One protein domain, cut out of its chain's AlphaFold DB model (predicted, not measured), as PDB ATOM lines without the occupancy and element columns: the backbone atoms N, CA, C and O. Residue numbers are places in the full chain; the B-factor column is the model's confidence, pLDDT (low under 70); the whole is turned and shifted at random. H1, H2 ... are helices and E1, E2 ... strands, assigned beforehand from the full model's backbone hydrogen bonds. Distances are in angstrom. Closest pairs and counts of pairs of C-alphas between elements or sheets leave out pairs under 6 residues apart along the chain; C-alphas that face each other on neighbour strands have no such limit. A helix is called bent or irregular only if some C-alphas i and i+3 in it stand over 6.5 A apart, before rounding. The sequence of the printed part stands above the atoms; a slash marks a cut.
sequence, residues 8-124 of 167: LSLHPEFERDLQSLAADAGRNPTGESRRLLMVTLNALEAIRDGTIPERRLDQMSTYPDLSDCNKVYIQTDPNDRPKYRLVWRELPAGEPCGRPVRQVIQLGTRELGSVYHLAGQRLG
ATOM      1  N   LEU A   8      38.564 -30.548 -25.061       94.56
ATOM      2  CA  LEU A   8      38.430 -31.819 -24.351       94.56
ATOM      3  C   LEU A   8      37.080 -31.866 -23.639       94.56
ATOM      4  O   LEU A   8      36.755 -30.968 -22.864       94.56
ATOM      5  N   SER A   9      36.324 -32.937 -23.854       96.06
ATOM      6  CA  SER A   9      35.121 -33.233 -23.075       96.06
ATOM      7  C   SER A   9      35.219 -34.616 -22.442       96.06
ATOM      8  O   SER A   9      35.854 -35.526 -22.977       96.06
ATOM      9  N   LEU A  10      34.596 -34.779 -21.281       96.81
ATOM     10  CA  LEU A  10      34.522 -36.053 -20.576       96.81
ATOM     11  C   LEU A  10      33.086 -36.568 -20.644       96.81
ATOM     12  O   LEU A  10      32.137 -35.803 -20.491       96.81
ATOM     13  N   HIS A  11      32.912 -37.865 -20.879       97.12
ATOM     14  CA  HIS A  11      31.611 -38.493 -20.697       97.12
ATOM     15  C   HIS A  11      31.193 -38.387 -19.213       97.12
ATOM     16  O   HIS A  11      32.045 -38.621 -18.355       97.12
ATOM     17  N   PRO A  12      29.921 -38.100 -18.869       96.00
ATOM     18  CA  PRO A  12      29.516 -37.870 -17.475       96.00
ATOM     19  C   PRO A  12      29.846 -39.029 -16.530       96.00
ATOM     20  O   PRO A  12      30.259 -38.832 -15.391       96.00
ATOM     21  N   GLU A  13      29.695 -40.266 -17.002       94.81
ATOM     22  CA  GLU A  13      30.090 -41.436 -16.213       94.81
ATOM     23  C   GLU A  13      31.610 -41.586 -16.094       94.81
ATOM     24  O   GLU A  13      32.100 -41.988 -15.045       94.81
ATOM     25  N   PHE A  14      32.365 -41.213 -17.130       96.38
ATOM     26  CA  PHE A  14      33.826 -41.219 -17.063       96.38
ATOM     27  C   PHE A  14      34.345 -40.176 -16.078       96.38
ATOM     28  O   PHE A  14      35.302 -40.428 -15.351       96.38
ATOM     29  N   GLU A  15      33.696 -39.015 -16.013       96.81
ATOM     30  CA  GLU A  15      34.010 -37.993 -15.023       96.81
ATOM     31  C   GLU A  15      33.821 -38.526 -13.592       96.81
ATOM     32  O   GLU A  15      34.696 -38.332 -12.748       96.81
ATOM     33  N   ARG A  16      32.744 -39.280 -13.331       96.88
ATOM     34  CA  ARG A  16      32.520 -39.947 -12.033       96.88
ATOM     35  C   ARG A  16      33.571 -41.015 -11.729       96.88
ATOM     36  O   ARG A  16      34.039 -41.094 -10.590       96.88
ATOM     37  N   ASP A  17      33.968 -41.809 -12.724       95.62
ATOM     38  CA  ASP A  17      35.060 -42.779 -12.566       95.62
ATOM     39  C   ASP A  17      36.365 -42.066 -12.192       95.62
ATOM     40  O   ASP A  17      37.078 -42.488 -11.282       95.62
ATOM     41  N   LEU A  18      36.670 -40.955 -12.871       96.44
ATOM     42  CA  LEU A  18      37.886 -40.179 -12.652       96.44
ATOM     43  C   LEU A  18      37.893 -39.516 -11.270       96.44
ATOM     44  O   LEU A  18      38.922 -39.526 -10.594       96.44
ATOM     45  N   GLN A  19      36.752 -38.989 -10.821       97.06
ATOM     46  CA  GLN A  19      36.575 -38.472  -9.461       97.06
ATOM     47  C   GLN A  19      36.776 -39.573  -8.409       97.06
ATOM     48  O   GLN A  19      37.467 -39.353  -7.412       97.06
ATOM     49  N   SER A  20      36.238 -40.773  -8.647       96.44
ATOM     50  CA  SER A  20      36.418 -41.923  -7.750       96.44
ATOM     51  C   SER A  20      37.888 -42.351  -7.682       96.44
ATOM     52  O   SER A  20      38.449 -42.490  -6.595       96.44
ATOM     53  N   LEU A  21      38.555 -42.442  -8.837       95.75
ATOM     54  CA  LEU A  21      39.988 -42.719  -8.927       95.75
ATOM     55  C   LEU A  21      40.823 -41.652  -8.201       95.75
ATOM     56  O   LEU A  21      41.808 -41.983  -7.539       95.75
ATOM     57  N   ALA A  22      40.435 -40.377  -8.295       96.50
ATOM     58  CA  ALA A  22      41.090 -39.287  -7.583       96.50
ATOM     59  C   ALA A  22      40.937 -39.403  -6.060       96.50
ATOM     60  O   ALA A  22      41.917 -39.221  -5.333       96.50
ATOM     61  N   ALA A  23      39.750 -39.771  -5.576       96.69
ATOM     62  CA  ALA A  23      39.514 -40.028  -4.159       96.69
ATOM     63  C   ALA A  23      40.360 -41.207  -3.640       96.69
ATOM     64  O   ALA A  23      40.953 -41.128  -2.562       96.69
ATOM     65  N   ASP A  24      40.475 -42.286  -4.414       94.81
ATOM     66  CA  ASP A  24      41.301 -43.448  -4.062       94.81
ATOM     67  C   ASP A  24      42.797 -43.121  -4.069       94.81
ATOM     68  O   ASP A  24      43.532 -43.503  -3.155       94.81
ATOM     69  N   ALA A  25      43.248 -42.346  -5.054       94.75
ATOM     70  CA  ALA A  25      44.612 -41.835  -5.116       94.75
ATOM     71  C   ALA A  25      44.958 -40.928  -3.922       94.75
ATOM     72  O   ALA A  25      46.095 -40.954  -3.452       94.75
ATOM     73  N   GLY A  26      43.996 -40.146  -3.421       94.19
ATOM     74  CA  GLY A  26      44.164 -39.333  -2.215       94.19
ATOM     75  C   GLY A  26      44.299 -40.174  -0.943       94.19
ATOM     76  O   GLY A  26      45.088 -39.835  -0.064       94.19
ATOM     77  N   ARG A  27      43.580 -41.303  -0.866       94.94
ATOM     78  CA  ARG A  27      43.658 -42.255   0.257       94.94
ATOM     79  C   ARG A  27      44.963 -43.053   0.281       94.94
ATOM     80  O   ARG A  27      45.440 -43.391   1.359       94.94
ATOM     81  N   ASN A  28      45.547 -43.343  -0.884       92.38
ATOM     82  CA  ASN A  28      46.839 -44.024  -0.995       92.38
ATOM     83  C   ASN A  28      47.777 -43.318  -1.998       92.38
ATOM     84  O   ASN A  28      47.886 -43.744  -3.156       92.38
ATOM     85  N   PRO A  29      48.509 -42.275  -1.558       88.25
ATOM     86  CA  PRO A  29      49.359 -41.461  -2.431       88.25
ATOM     87  C   PRO A  29      50.540 -42.202  -3.073       88.25
ATOM     88  O   PRO A  29      51.106 -41.723  -4.050       88.25
ATOM     89  N   THR A  30      50.931 -43.365  -2.552       90.25
ATOM     90  CA  THR A  30      52.017 -44.194  -3.109       90.25
ATOM     91  C   THR A  30      51.498 -45.406  -3.891       90.25
ATOM     92  O   THR A  30      52.280 -46.186  -4.443       90.25
ATOM     93  N   GLY A  31      50.177 -45.583  -3.939       91.00
ATOM     94  CA  GLY A  31      49.513 -46.724  -4.553       91.00
ATOM     95  C   GLY A  31      49.434 -46.666  -6.077       91.00
ATOM     96  O   GLY A  31      49.769 -45.672  -6.725       91.00
ATOM     97  N   GLU A  32      48.939 -47.758  -6.660       90.94
ATOM     98  CA  GLU A  32      48.688 -47.852  -8.100       90.94
ATOM     99  C   GLU A  32      47.644 -46.831  -8.569       90.94
ATOM    100  O   GLU A  32      47.854 -46.203  -9.601       90.94
ATOM    101  N   SER A  33      46.588 -46.578  -7.785       92.94
ATOM    102  CA  SER A  33      45.543 -45.598  -8.118       92.94
ATOM    103  C   SER A  33      46.107 -44.195  -8.351       92.94
ATOM    104  O   SER A  33      45.690 -43.504  -9.279       92.94
ATOM    105  N   ARG A  34      47.117 -43.777  -7.571       94.50
ATOM    106  CA  ARG A  34      47.789 -42.487  -7.780       94.50
ATOM    107  C   ARG A  34      48.583 -42.465  -9.082       94.50
ATOM    108  O   ARG A  34      48.500 -41.480  -9.814       94.50
ATOM    109  N   ARG A  35      49.323 -43.537  -9.386       94.12
ATOM    110  CA  ARG A  35      50.053 -43.665 -10.659       94.12
ATOM    111  C   ARG A  35      49.089 -43.663 -11.844       94.12
ATOM    112  O   ARG A  35      49.307 -42.920 -12.795       94.12
ATOM    113  N   LEU A  36      47.999 -44.426 -11.755       94.88
ATOM    114  CA  LEU A  36      46.959 -44.485 -12.778       94.88
ATOM    115  C   LEU A  36      46.329 -43.117 -13.018       94.88
ATOM    116  O   LEU A  36      46.217 -42.710 -14.171       94.88
ATOM    117  N   LEU A  37      45.980 -42.387 -11.957       96.25
ATOM    118  CA  LEU A  37      45.441 -41.036 -12.072       96.25
ATOM    119  C   LEU A  37      46.409 -40.111 -12.812       96.25
ATOM    120  O   LEU A  37      46.012 -39.475 -13.779       96.25
ATOM    121  N   MET A  38      47.677 -40.060 -12.394       95.69
ATOM    122  CA  MET A  38      48.670 -39.168 -13.008       95.69
ATOM    123  C   MET A  38      48.882 -39.473 -14.492       95.69
ATOM    124  O   MET A  38      48.866 -38.563 -15.316       95.69
ATOM    125  N   VAL A  39      49.030 -40.751 -14.853       94.88
ATOM    126  CA  VAL A  39      49.197 -41.144 -16.260       94.88
ATOM    127  C   VAL A  39      47.923 -40.866 -17.061       94.88
ATOM    128  O   VAL A  39      48.008 -40.442 -18.211       94.88
ATOM    129  N   THR A  40      46.744 -41.050 -16.461       95.75
ATOM    130  CA  THR A  40      45.464 -40.726 -17.108       95.75
ATOM    131  C   THR A  40      45.355 -39.229 -17.377       95.75
ATOM    132  O   THR A  40      45.039 -38.856 -18.499       95.75
ATOM    133  N   LEU A  41      45.676 -38.368 -16.405       96.50
ATOM    134  CA  LEU A  41      45.662 -36.912 -16.587       96.50
ATOM    135  C   LEU A  41      46.626 -36.472 -17.698       96.50
ATOM    136  O   LEU A  41      46.223 -35.724 -18.584       96.50
ATOM    137  N   ASN A  42      47.844 -37.021 -17.729       95.31
ATOM    138  CA  ASN A  42      48.793 -36.761 -18.816       95.31
ATOM    139  C   ASN A  42      48.244 -37.210 -20.182       95.31
ATOM    140  O   ASN A  42      48.442 -36.538 -21.192       95.31
ATOM    141  N   ALA A  43      47.534 -38.341 -20.235       94.94
ATOM    142  CA  ALA A  43      46.895 -38.802 -21.464       94.94
ATOM    143  C   ALA A  43      45.739 -37.883 -21.896       94.94
ATOM    144  O   ALA A  43      45.583 -37.645 -23.090       94.94
ATOM    145  N   LEU A  44      44.958 -37.335 -20.958       96.19
ATOM    146  CA  LEU A  44      43.908 -36.352 -21.250       96.19
ATOM    147  C   LEU A  44      44.487 -35.061 -21.842       96.19
ATOM    148  O   LEU A  44      43.948 -34.539 -22.818       96.19
ATOM    149  N   GLU A  45      45.608 -34.581 -21.303       95.19
ATOM    150  CA  GLU A  45      46.342 -33.443 -21.866       95.19
ATOM    151  C   GLU A  45      46.857 -33.755 -23.273       95.19
ATOM    152  O   GLU A  45      46.620 -32.982 -24.196       95.19
ATOM    153  N   ALA A  46      47.459 -34.929 -23.483       94.38
ATOM    154  CA  ALA A  46      47.931 -35.347 -24.802       94.38
ATOM    155  C   ALA A  46      46.797 -35.501 -25.835       94.38
ATOM    156  O   ALA A  46      46.981 -35.206 -27.018       94.38
ATOM    157  N   ILE A  47      45.608 -35.941 -25.402       94.44
ATOM    158  CA  ILE A  47      44.400 -35.987 -26.238       94.44
ATOM    159  C   ILE A  47      44.009 -34.568 -26.658       94.44
ATOM    160  O   ILE A  47      43.857 -34.330 -27.858       94.44
ATOM    161  N   ARG A  48      43.895 -33.641 -25.697       94.31
ATOM    162  CA  ARG A  48      43.557 -32.224 -25.925       94.31
ATOM    163  C   ARG A  48      44.564 -31.533 -26.848       94.31
ATOM    164  O   ARG A  48      44.184 -30.767 -27.730       94.31
ATOM    165  N   ASP A  49      45.845 -31.829 -26.661       93.44
ATOM    166  CA  ASP A  49      46.939 -31.160 -27.362       93.44
ATOM    167  C   ASP A  49      47.237 -31.788 -28.734       93.44
ATOM    168  O   ASP A  49      48.041 -31.257 -29.499       93.44
ATOM    169  N   GLY A  50      46.577 -32.897 -29.084       91.69
ATOM    170  CA  GLY A  50      46.767 -33.555 -30.377       91.69
ATOM    171  C   GLY A  50      48.039 -34.392 -30.485       91.69
ATOM    172  O   GLY A  50      48.405 -34.797 -31.583       91.69
ATOM    173  N   THR A  51      48.731 -34.648 -29.374       93.19
ATOM    174  CA  THR A  51      50.042 -35.318 -29.361       93.19
ATOM    175  C   THR A  51      49.941 -36.829 -29.178       93.19
ATOM    176  O   THR A  51      50.924 -37.549 -29.356       93.19
ATOM    177  N   ILE A  52      48.755 -37.330 -28.829       89.44
ATOM    178  CA  ILE A  52      48.511 -38.760 -28.662       89.44
ATOM    179  C   ILE A  52      48.355 -39.458 -30.026       89.44
ATOM    180  O   ILE A  52      47.678 -38.926 -30.908       89.44
ATOM    181  N   PRO A  53      48.930 -40.659 -30.226       85.44
ATOM    182  CA  PRO A  53      48.756 -41.393 -31.472       85.44
ATOM    183  C   PRO A  53      47.304 -41.844 -31.647       85.44
ATOM    184  O   PRO A  53      46.737 -42.520 -30.784       85.44
ATOM    185  N   GLU A  54      46.728 -41.530 -32.802       83.81
ATOM    186  CA  GLU A  54      45.400 -41.995 -33.186       83.81
ATOM    187  C   GLU A  54      45.454 -43.473 -33.564       83.81
ATOM    188  O   GLU A  54      46.164 -43.893 -34.480       83.81
ATOM    189  N   ARG A  55      44.710 -44.292 -32.821       88.94
ATOM    190  CA  ARG A  55      44.527 -45.710 -33.124       88.94
ATOM    191  C   ARG A  55      43.046 -46.008 -33.090       88.94
ATOM    192  O   ARG A  55      42.501 -46.272 -32.015       88.94
ATOM    193  N   ARG A  56      42.426 -45.978 -34.266       89.94
ATOM    194  CA  ARG A  56      41.013 -46.311 -34.419       89.94
ATOM    195  C   ARG A  56      40.739 -47.730 -33.935       89.94
ATOM    196  O   ARG A  56      41.599 -48.616 -33.990       89.94
ATOM    197  N   LEU A  57      39.555 -47.913 -33.377       87.69
ATOM    198  CA  LEU A  57      39.030 -49.220 -33.045       87.69
ATOM    199  C   LEU A  57      38.442 -49.831 -34.313       87.69
ATOM    200  O   LEU A  57      37.549 -49.263 -34.931       87.69
ATOM    201  N   ASP A  58      38.967 -50.989 -34.702       81.69
ATOM    202  CA  ASP A  58      38.374 -51.774 -35.775       81.69
ATOM    203  C   ASP A  58      37.000 -52.288 -35.342       81.69
ATOM    204  O   ASP A  58      36.773 -52.580 -34.162       81.69
ATOM    205  N   GLN A  59      36.099 -52.439 -36.307       76.50
ATOM    206  CA  GLN A  59      34.825 -53.096 -36.069       76.50
ATOM    207  C   GLN A  59      35.074 -54.561 -35.695       76.50
ATOM    208  O   GLN A  59      35.756 -55.300 -36.406       76.50
ATOM    209  N   MET A  60      34.517 -54.989 -34.565       75.31
ATOM    210  CA  MET A  60      34.631 -56.355 -34.062       75.31
ATOM    211  C   MET A  60      33.229 -56.869 -33.760       75.31
ATOM    212  O   MET A  60      32.505 -56.235 -33.003       75.31
ATOM    213  N   SER A  61      32.857 -58.026 -34.309       70.88
ATOM    214  CA  SER A  61      31.512 -58.605 -34.151       70.88
ATOM    215  C   SER A  61      31.124 -58.896 -32.697       70.88
ATOM    216  O   SER A  61      29.947 -58.918 -32.371       70.88
ATOM    217  N   THR A  62      32.104 -59.105 -31.817       76.44
ATOM    218  CA  THR A  62      31.892 -59.398 -30.390       76.44
ATOM    219  C   THR A  62      31.578 -58.155 -29.548       76.44
ATOM    220  O   THR A  62      31.078 -58.279 -28.431       76.44
ATOM    221  N   TYR A  63      31.893 -56.955 -30.043       81.25
ATOM    222  CA  TYR A  63      31.782 -55.715 -29.278       81.25
ATOM    223  C   TYR A  63      30.778 -54.753 -29.926       81.25
ATOM    224  O   TYR A  63      30.506 -54.855 -31.122       81.25
ATOM    225  N   PRO A  64      30.228 -53.799 -29.154       82.00
ATOM    226  CA  PRO A  64      29.473 -52.686 -29.717       82.00
ATOM    227  C   PRO A  64      30.237 -51.953 -30.822       82.00
ATOM    228  O   PRO A  64      31.471 -51.945 -30.833       82.00
ATOM    229  N   ASP A  65      29.509 -51.283 -31.715       85.06
ATOM    230  CA  ASP A  65      30.138 -50.470 -32.753       85.06
ATOM    231  C   ASP A  65      30.865 -49.262 -32.139       85.06
ATOM    232  O   ASP A  65      30.259 -48.296 -31.667       85.06
ATOM    233  N   LEU A  66      32.193 -49.343 -32.146       88.94
ATOM    234  CA  LEU A  66      33.121 -48.318 -31.673       88.94
ATOM    235  C   LEU A  66      34.039 -47.837 -32.807       88.94
ATOM    236  O   LEU A  66      35.138 -47.363 -32.541       88.94
ATOM    237  N   SER A  67      33.623 -47.982 -34.067       86.88
ATOM    238  CA  SER A  67      34.442 -47.655 -35.247       86.88
ATOM    239  C   SER A  67      34.860 -46.178 -35.351       86.88
ATOM    240  O   SER A  67      35.893 -45.854 -35.938       86.88
ATOM    241  N   ASP A  68      34.095 -45.274 -34.737       89.88
ATOM    242  CA  ASP A  68      34.395 -43.841 -34.597       89.88
ATOM    243  C   ASP A  68      35.291 -43.518 -33.385       89.88
ATOM    244  O   ASP A  68      35.659 -42.362 -33.162       89.88
ATOM    245  N   CYS A  69      35.635 -44.523 -32.581       93.94
ATOM    246  CA  CYS A  69      36.429 -44.363 -31.378       93.94
ATOM    247  C   CYS A  69      37.900 -44.727 -31.618       93.94
ATOM    248  O   CYS A  69      38.271 -45.562 -32.443       93.94
ATOM    249  N   ASN A  70      38.756 -44.118 -30.815       94.81
ATOM    250  CA  ASN A  70      40.180 -44.351 -30.719       94.81
ATOM    251  C   ASN A  70      40.518 -44.984 -29.367       94.81
ATOM    252  O   ASN A  70      39.837 -44.765 -28.362       94.81
ATOM    253  N   LYS A  71      41.615 -45.740 -29.331       93.44
ATOM    254  CA  LYS A  71      42.179 -46.311 -28.102       93.44
ATOM    255  C   LYS A  71      43.600 -45.827 -27.865       93.44
ATOM    256  O   LYS A  71      44.409 -45.757 -28.787       93.44
ATOM    257  N   VAL A  72      43.945 -45.630 -26.600       93.31
ATOM    258  CA  VAL A  72      45.338 -45.531 -26.155       93.31
ATOM    259  C   VAL A  72      45.582 -46.472 -24.982       93.31
ATOM    260  O   VAL A  72      44.694 -46.747 -24.175       93.31
ATOM    261  N   TYR A  73      46.792 -47.018 -24.920       92.38
ATOM    262  CA  TYR A  73      47.229 -47.853 -23.813       92.38
ATOM    263  C   TYR A  73      47.721 -46.975 -22.668       92.38
ATOM    264  O   TYR A  73      48.551 -46.094 -22.877       92.38
ATOM    265  N   ILE A  74      47.227 -47.249 -21.465       91.56
ATOM    266  CA  ILE A  74      47.640 -46.570 -20.242       91.56
ATOM    267  C   ILE A  74      48.469 -47.554 -19.418       91.56
ATOM    268  O   ILE A  74      48.036 -48.669 -19.104       91.56
ATOM    269  N   GLN A  75      49.692 -47.141 -19.106       89.31
ATOM    270  CA  GLN A  75      50.692 -47.952 -18.428       89.31
ATOM    271  C   GLN A  75      51.129 -47.240 -17.149       89.31
ATOM    272  O   GLN A  75      51.592 -46.105 -17.194       89.31
ATOM    273  N   THR A  76      50.946 -47.901 -16.008       88.25
ATOM    274  CA  THR A  76      51.260 -47.351 -14.680       88.25
ATOM    275  C   THR A  76      52.686 -47.646 -14.227       88.25
ATOM    276  O   THR A  76      53.209 -46.914 -13.391       88.25
ATOM    277  N   ASP A  77      53.309 -48.690 -14.778       85.88
ATOM    278  CA  ASP A  77      54.695 -49.080 -14.523       85.88
ATOM    279  C   ASP A  77      55.401 -49.358 -15.864       85.88
ATOM    280  O   ASP A  77      54.895 -50.180 -16.634       85.88
ATOM    281  N   PRO A  78      56.534 -48.694 -16.169       81.88
ATOM    282  CA  PRO A  78      57.278 -48.875 -17.418       81.88
ATOM    283  C   PRO A  78      57.777 -50.311 -17.656       81.88
ATOM    284  O   PRO A  78      57.991 -50.687 -18.808       81.88
ATOM    285  N   ASN A  79      57.941 -51.117 -16.604       86.12
ATOM    286  CA  ASN A  79      58.426 -52.497 -16.704       86.12
ATOM    287  C   ASN A  79      57.304 -53.507 -16.987       86.12
ATOM    288  O   ASN A  79      57.571 -54.615 -17.453       86.12
ATOM    289  N   ASP A  80      56.052 -53.128 -16.730       83.56
ATOM    290  CA  ASP A  80      54.886 -53.978 -16.945       83.56
ATOM    291  C   ASP A  80      54.252 -53.745 -18.317       83.56
ATOM    292  O   ASP A  80      54.338 -52.678 -18.920       83.56
ATOM    293  N   ARG A  81      53.505 -54.739 -18.805       82.75
ATOM    294  CA  ARG A  81      52.637 -54.523 -19.968       82.75
ATOM    295  C   ARG A  81      51.524 -53.523 -19.620       82.75
ATOM    296  O   ARG A  81      51.011 -53.566 -18.502       82.75
ATOM    297  N   PRO A  82      51.061 -52.691 -20.574       84.31
ATOM    298  CA  PRO A  82      49.950 -51.779 -20.327       84.31
ATOM    299  C   PRO A  82      48.688 -52.537 -19.894       84.31
ATOM    300  O   PRO A  82      48.115 -53.312 -20.671       84.31
ATOM    301  N   LYS A  83      48.269 -52.308 -18.646       89.69
ATOM    302  CA  LYS A  83      47.109 -52.966 -18.025       89.69
ATOM    303  C   LYS A  83      45.796 -52.279 -18.375       89.69
ATOM    304  O   LYS A  83      44.759 -52.938 -18.390       89.69
ATOM    305  N   TYR A  84      45.843 -50.990 -18.703       92.81
ATOM    306  CA  TYR A  84      44.659 -50.166 -18.900       92.81
ATOM    307  C   TYR A  84      44.548 -49.669 -20.344       92.81
ATOM    308  O   TYR A  84      45.534 -49.558 -21.083       92.81
ATOM    309  N   ARG A  85      43.321 -49.371 -20.757       93.88
ATOM    310  CA  ARG A  85      42.983 -48.755 -22.039       93.88
ATOM    311  C   ARG A  85      42.074 -47.568 -21.790       93.88
ATOM    312  O   ARG A  85      41.140 -47.668 -20.998       93.88
ATOM    313  N   LEU A  86      42.341 -46.483 -22.501       94.94
ATOM    314  CA  LEU A  86      41.494 -45.303 -22.546       94.94
ATOM    315  C   LEU A  86      40.859 -45.215 -23.934       94.94
ATOM    316  O   LEU A  86      41.563 -45.294 -24.944       94.94
ATOM    317  N   VAL A  87      39.538 -45.082 -23.967       95.50
ATOM    318  CA  VAL A  87      38.731 -44.955 -25.182       95.50
ATOM    319  C   VAL A  87      38.216 -43.526 -25.282       95.50
ATOM    320  O   VAL A  87      37.679 -42.982 -24.314       95.50
ATOM    321  N   TRP A  88      38.378 -42.925 -26.453       96.62
ATOM    322  CA  TRP A  88      37.932 -41.567 -26.755       96.62
ATOM    323  C   TRP A  88      37.460 -41.481 -28.206       96.62
ATOM    324  O   TRP A  88      37.800 -42.339 -29.008       96.62
ATOM    325  N   ARG A  89      36.693 -40.457 -28.568       95.25
ATOM    326  CA  ARG A  89      36.280 -40.193 -29.954       95.25
ATOM    327  C   ARG A  89      36.470 -38.729 -30.300       95.25
ATOM    328  O   ARG A  89      36.508 -37.885 -29.406       95.25
ATOM    329  N   GLU A  90      36.580 -38.438 -31.585       94.56
ATOM    330  CA  GLU A  90      36.597 -37.068 -32.085       94.56
ATOM    331  C   GLU A  90      35.219 -36.719 -32.644       94.56
ATOM    332  O   GLU A  90      34.632 -37.480 -33.409       94.56
ATOM    333  N   LEU A  91      34.690 -35.580 -32.221       92.81
ATOM    334  CA  LEU A  91      33.437 -35.014 -32.682       92.81
ATOM    335  C   LEU A  91      33.748 -33.754 -33.495       92.81
ATOM    336  O   LEU A  91      34.667 -33.006 -33.140       92.81
ATOM    337  N   PRO A  92      32.985 -33.495 -34.569       90.69
ATOM    338  CA  PRO A  92      33.138 -32.267 -35.331       90.69
ATOM    339  C   PRO A  92      32.868 -31.046 -34.446       90.69
ATOM    340  O   PRO A  92      32.178 -31.129 -33.427       90.69
ATOM    341  N   ALA A  93      33.402 -29.899 -34.856       89.62
ATOM    342  CA  ALA A  93      33.076 -28.632 -34.222       89.62
ATOM    343  C   ALA A  93      31.561 -28.375 -34.293       89.62
ATOM    344  O   ALA A  93      30.944 -28.581 -35.339       89.62
ATOM    345  N   GLY A  94      30.971 -27.920 -33.184       80.06
ATOM    346  CA  GLY A  94      29.541 -27.589 -33.129       80.06
ATOM    347  C   GLY A  94      29.175 -26.318 -33.900       80.06
ATOM    348  O   GLY A  94      28.032 -26.164 -34.310       80.06
ATOM    349  N   GLU A  95      30.153 -25.441 -34.130       83.50
ATOM    350  CA  GLU A  95      29.996 -24.160 -34.819       83.50
ATOM    351  C   GLU A  95      30.966 -24.057 -36.007       83.50
ATOM    352  O   GLU A  95      32.070 -24.625 -35.956       83.50
ATOM    353  N   PRO A  96      30.621 -23.294 -37.060       75.88
ATOM    354  CA  PRO A  96      31.556 -22.954 -38.127       75.88
ATOM    355  C   PRO A  96      32.825 -22.311 -37.552       75.88
ATOM    356  O   PRO A  96      32.752 -21.387 -36.746       75.88
ATOM    357  N   CYS A  97      33.997 -22.806 -37.962       79.12
ATOM    358  CA  CYS A  97      35.313 -22.390 -37.446       79.12
ATOM    359  C   CYS A  97      35.586 -22.723 -35.963       79.12
ATOM    360  O   CYS A  97      36.611 -22.293 -35.430       79.12
ATOM    361  N   GLY A  98      34.721 -23.497 -35.301       83.69
ATOM    362  CA  GLY A  98      34.991 -24.033 -33.970       83.69
ATOM    363  C   GLY A  98      36.089 -25.101 -33.981       83.69
ATOM    364  O   GLY A  98      36.460 -25.636 -35.030       83.69
ATOM    365  N   ARG A  99      36.608 -25.437 -32.796       89.19
ATOM    366  CA  ARG A  99      37.551 -26.549 -32.650       89.19
ATOM    367  C   ARG A  99      36.799 -27.881 -32.583       89.19
ATOM    368  O   ARG A  99      35.725 -27.939 -31.981       89.19
ATOM    369  N   PRO A 100      37.341 -28.955 -33.180       92.56
ATOM    370  CA  PRO A 100      36.831 -30.300 -32.946       92.56
ATOM    371  C   PRO A 100      36.943 -30.673 -31.465       92.56
ATOM    372  O   PRO A 100      37.858 -30.243 -30.754       92.56
ATOM    373  N   VAL A 101      36.004 -31.497 -31.005       94.88
ATOM    374  CA  VAL A 101      35.922 -31.925 -29.607       94.88
ATOM    375  C   VAL A 101      36.422 -33.356 -29.494       94.88
ATOM    376  O   VAL A 101      35.890 -34.261 -30.128       94.88
ATOM    377  N   ARG A 102      37.398 -33.602 -28.625       95.56
ATOM    378  CA  ARG A 102      37.806 -34.956 -28.249       95.56
ATOM    379  C   ARG A 102      37.095 -35.351 -26.968       95.56
ATOM    380  O   ARG A 102      37.335 -34.779 -25.906       95.56
ATOM    381  N   GLN A 103      36.184 -36.309 -27.085       96.56
ATOM    382  CA  GLN A 103      35.386 -36.805 -25.974       96.56
ATOM    383  C   GLN A 103      35.979 -38.100 -25.427       96.56
ATOM    384  O   GLN A 103      36.066 -39.097 -26.145       96.56
ATOM    385  N   VAL A 104      36.345 -38.112 -24.149       97.31
ATOM    386  CA  VAL A 104      36.835 -39.315 -23.464       97.31
ATOM    387  C   VAL A 104      35.675 -40.088 -22.854       97.31
ATOM    388  O   VAL A 104      34.845 -39.516 -22.152       97.31
ATOM    389  N   ILE A 105      35.613 -41.391 -23.134       96.56
ATOM    390  CA  ILE A 105      34.439 -42.231 -22.866       96.56
ATOM    391  C   ILE A 105      34.673 -43.208 -21.713       96.56
ATOM    392  O   ILE A 105      33.801 -43.378 -20.860       96.56
ATOM    393  N   GLN A 106      35.825 -43.879 -21.690       95.69
ATOM    394  CA  GLN A 106      36.076 -44.957 -20.731       95.69
ATOM    395  C   GLN A 106      37.567 -45.162 -20.476       95.69
ATOM    396  O   GLN A 106      38.341 -45.288 -21.423       95.69
ATOM    397  N   LEU A 107      37.939 -45.320 -19.204       95.44
ATOM    398  CA  LEU A 107      39.175 -45.975 -18.772       95.44
ATOM    399  C   LEU A 107      38.816 -47.337 -18.180       95.44
ATOM    400  O   LEU A 107      37.882 -47.443 -17.388       95.44
ATOM    401  N   GLY A 108      39.543 -48.384 -18.547       92.12
ATOM    402  CA  GLY A 108      39.299 -49.715 -18.001       92.12
ATOM    403  C   GLY A 108      40.490 -50.637 -18.170       92.12
ATOM    404  O   GLY A 108      41.432 -50.326 -18.905       92.12
ATOM    405  N   THR A 109      40.462 -51.776 -17.485       89.50
ATOM    406  CA  THR A 109      41.479 -52.810 -17.665       89.50
ATOM    407  C   THR A 109      41.351 -53.447 -19.049       89.50
ATOM    408  O   THR A 109      40.319 -53.404 -19.720       89.50
ATOM    409  N   ARG A 110      42.448 -54.037 -19.518       82.31
ATOM    410  CA  ARG A 110      42.493 -54.765 -20.788       82.31
ATOM    411  C   ARG A 110      41.685 -56.068 -20.752       82.31
ATOM    412  O   ARG A 110      41.332 -56.578 -21.818       82.31
ATOM    413  N   GLU A 111      41.458 -56.625 -19.568       78.75
ATOM    414  CA  GLU A 111      40.901 -57.963 -19.384       78.75
ATOM    415  C   GLU A 111      39.509 -58.090 -20.008       78.75
ATOM    416  O   GLU A 111      38.635 -57.244 -19.816       78.75
ATOM    417  N   LEU A 112      39.343 -59.141 -20.822       72.81
ATOM    418  CA  LEU A 112      38.098 -59.519 -21.504       72.81
ATOM    419  C   LEU A 112      37.457 -58.430 -22.392       72.81
ATOM    420  O   LEU A 112      36.343 -58.601 -22.872       72.81
ATOM    421  N   GLY A 113      38.148 -57.316 -22.659       78.31
ATOM    422  CA  GLY A 113      37.584 -56.214 -23.445       78.31
ATOM    423  C   GLY A 113      36.433 -55.482 -22.747       78.31
ATOM    424  O   GLY A 113      35.665 -54.798 -23.418       78.31
ATOM    425  N   SER A 114      36.333 -55.577 -21.417       84.81
ATOM    426  CA  SER A 114      35.309 -54.899 -20.601       84.81
ATOM    427  C   SER A 114      35.202 -53.399 -20.903       84.81
ATOM    428  O   SER A 114      34.104 -52.856 -21.012       84.81
ATOM    429  N   VAL A 115      36.345 -52.752 -21.148       90.00
ATOM    430  CA  VAL A 115      36.445 -51.343 -21.552       90.00
ATOM    431  C   VAL A 115      35.613 -51.009 -22.799       90.00
ATOM    432  O   VAL A 115      35.058 -49.919 -22.882       90.00
ATOM    433  N   TYR A 116      35.490 -51.932 -23.757       90.56
ATOM    434  CA  TYR A 116      34.726 -51.712 -24.987       90.56
ATOM    435  C   TYR A 116      33.226 -51.901 -24.765       90.56
ATOM    436  O   TYR A 116      32.432 -51.122 -25.280       90.56
ATOM    437  N   HIS A 117      32.830 -52.880 -23.947       88.62
ATOM    438  CA  HIS A 117      31.423 -53.052 -23.578       88.62
ATOM    439  C   HIS A 117      30.889 -51.829 -22.830       88.62
ATOM    440  O   HIS A 117      29.844 -51.299 -23.199       88.62
ATOM    441  N   LEU A 118      31.637 -51.338 -21.836       89.94
ATOM    442  CA  LEU A 118      31.263 -50.142 -21.079       89.94
ATOM    443  C   LEU A 118      31.252 -48.889 -21.963       89.94
ATOM    444  O   LEU A 118      30.317 -48.096 -21.885       89.94
ATOM    445  N   ALA A 119      32.234 -48.737 -22.859       91.94
ATOM    446  CA  ALA A 119      32.235 -47.633 -23.816       91.94
ATOM    447  C   ALA A 119      31.004 -47.670 -24.739       91.94
ATOM    448  O   ALA A 119      30.371 -46.638 -24.945       91.94
ATOM    449  N   GLY A 120      30.626 -48.844 -25.251       90.56
ATOM    450  CA  GLY A 120      29.424 -48.996 -26.073       90.56
ATOM    451  C   GLY A 120      28.143 -48.666 -25.310       90.56
ATOM    452  O   GLY A 120      27.333 -47.885 -25.802       90.56
ATOM    453  N   GLN A 121      28.003 -49.165 -24.077       90.19
ATOM    454  CA  GLN A 121      26.867 -48.845 -23.202       90.19
ATOM    455  C   GLN A 121      26.740 -47.337 -22.962       90.19
ATOM    456  O   GLN A 121      25.659 -46.780 -23.146       90.19
ATOM    457  N   ARG A 122      27.850 -46.659 -22.644       91.69
ATOM    458  CA  ARG A 122      27.898 -45.198 -22.450       91.69
ATOM    459  C   ARG A 122      27.498 -44.416 -23.693       91.69
ATOM    460  O   ARG A 122      26.846 -43.385 -23.601       91.69
ATOM    461  N   LEU A 123      27.864 -44.923 -24.866       90.06
ATOM    462  CA  LEU A 123      27.498 -44.328 -26.146       90.06
ATOM    463  C   LEU A 123      26.077 -44.696 -26.606       90.06
ATOM    464  O   LEU A 123      25.674 -44.262 -27.684       90.06
ATOM    465  N   GLY A 124      25.323 -45.484 -25.828       86.38
ATOM    466  CA  GLY A 124      23.986 -45.955 -26.203       86.38
ATOM    467  C   GLY A 124      24.000 -46.948 -27.367       86.38
ATOM    468  O   GLY A 124      23.012 -47.079 -28.084       86.38
TER     469      GLY A 124
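Overview. This is residues 8 to 124 of the 167 residues of an uncharacterized protein of Gordonia sp. KTR9 (UniProt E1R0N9). A strongly twisted sheet of four strands makes the core, with H2 packed on one face and H3 on the opposite face, over E4 and E3. H1 folds back beside H2 as a helical hairpin and lies beside the strands; the longest dimension runs from the H1 to H2 link to the E3 to E4 link. The printed part has 117 residues, with three named helices and four named strands in the order E1 H1 H2 E2 E3 E4 H3. The sheet is mixed, in the order E1 E4 E3 E2, and the class is mixed, helices and strands. The whole is compact, with a radius of gyration of the C-alphas of 14.4 A and spans of 45 by 35 by 25 A.

Arrangement. E2, residues 69 to 74, E3, residues 84 to 91, and E4, residues 101 to 109, form a meander, each strand the antiparallel neighbour of the one before. Both steps are hairpins: N 72 and O 86 are 2.9 A apart between E2 and E3, and N 103 and O 89 are 2.8 A apart between E3 and E4. E1, residues 8 to 10, is an edge strand parallel to E4, with N 9 and O 102 at 2.9 A. H3, residues 111 to 122, is on the sheet at a height of 8.3 A, over E4 and E3. Its line stands at 30.2 degrees to E4 on the local plane, only just slantwise to the strands; the closest C-alphas are those of Gly 108 and Val 115, 4.8 A. H2, residues 32 to 49, is on the opposite face; its closest C-alpha pair with E2 is Val 39 and Ile 74, 6.9 A. H1, residues 12 to 27, is on the same face as H3, at a height of 6.3 A, over none of the strands. H1 and H2, a hairpin, touch through residues 32 to 37 of H2 alone, with the C-alphas of Ala 25 and Arg 34 closest at 4.2 A, at a steep tilt of 43 degrees, opposite ways. E1, H1, H2 and E2 form a split strand-helix-strand unit, two strands running the same way with helices between them in the chain and E4 and E3 between them in the sheet; its crossover is left-handed. H2 and H3 are apart. In H1 and H2 every O i to N i+4 pair is within hydrogen-bond range; in H3, 6 of 8 are.

Along the chain. E4 spans 24.7 A and E3 23.4 A, while E2 spans 16.0 A and E1 6.9 A. E1 begins at C-alpha 8, (38.430, -31.819, -24.351). H2 spans 25.5 A, H1 23.1 A and H3 18.5 A; H3 is irregular, with C-alphas 112 and 115 8.3 A apart, and ends at C-alpha 122, (27.898, -45.198, -22.450).

Size, cuts and confidence. The two C-alphas farthest apart, those of Thr 30 and Pro 96, are 45.8 A apart. The printed part has no cut. The link from H2 to E2, residues 50 to 68, is long. The mean pLDDT of the printed part is 90.5, and no printed residue is under 70.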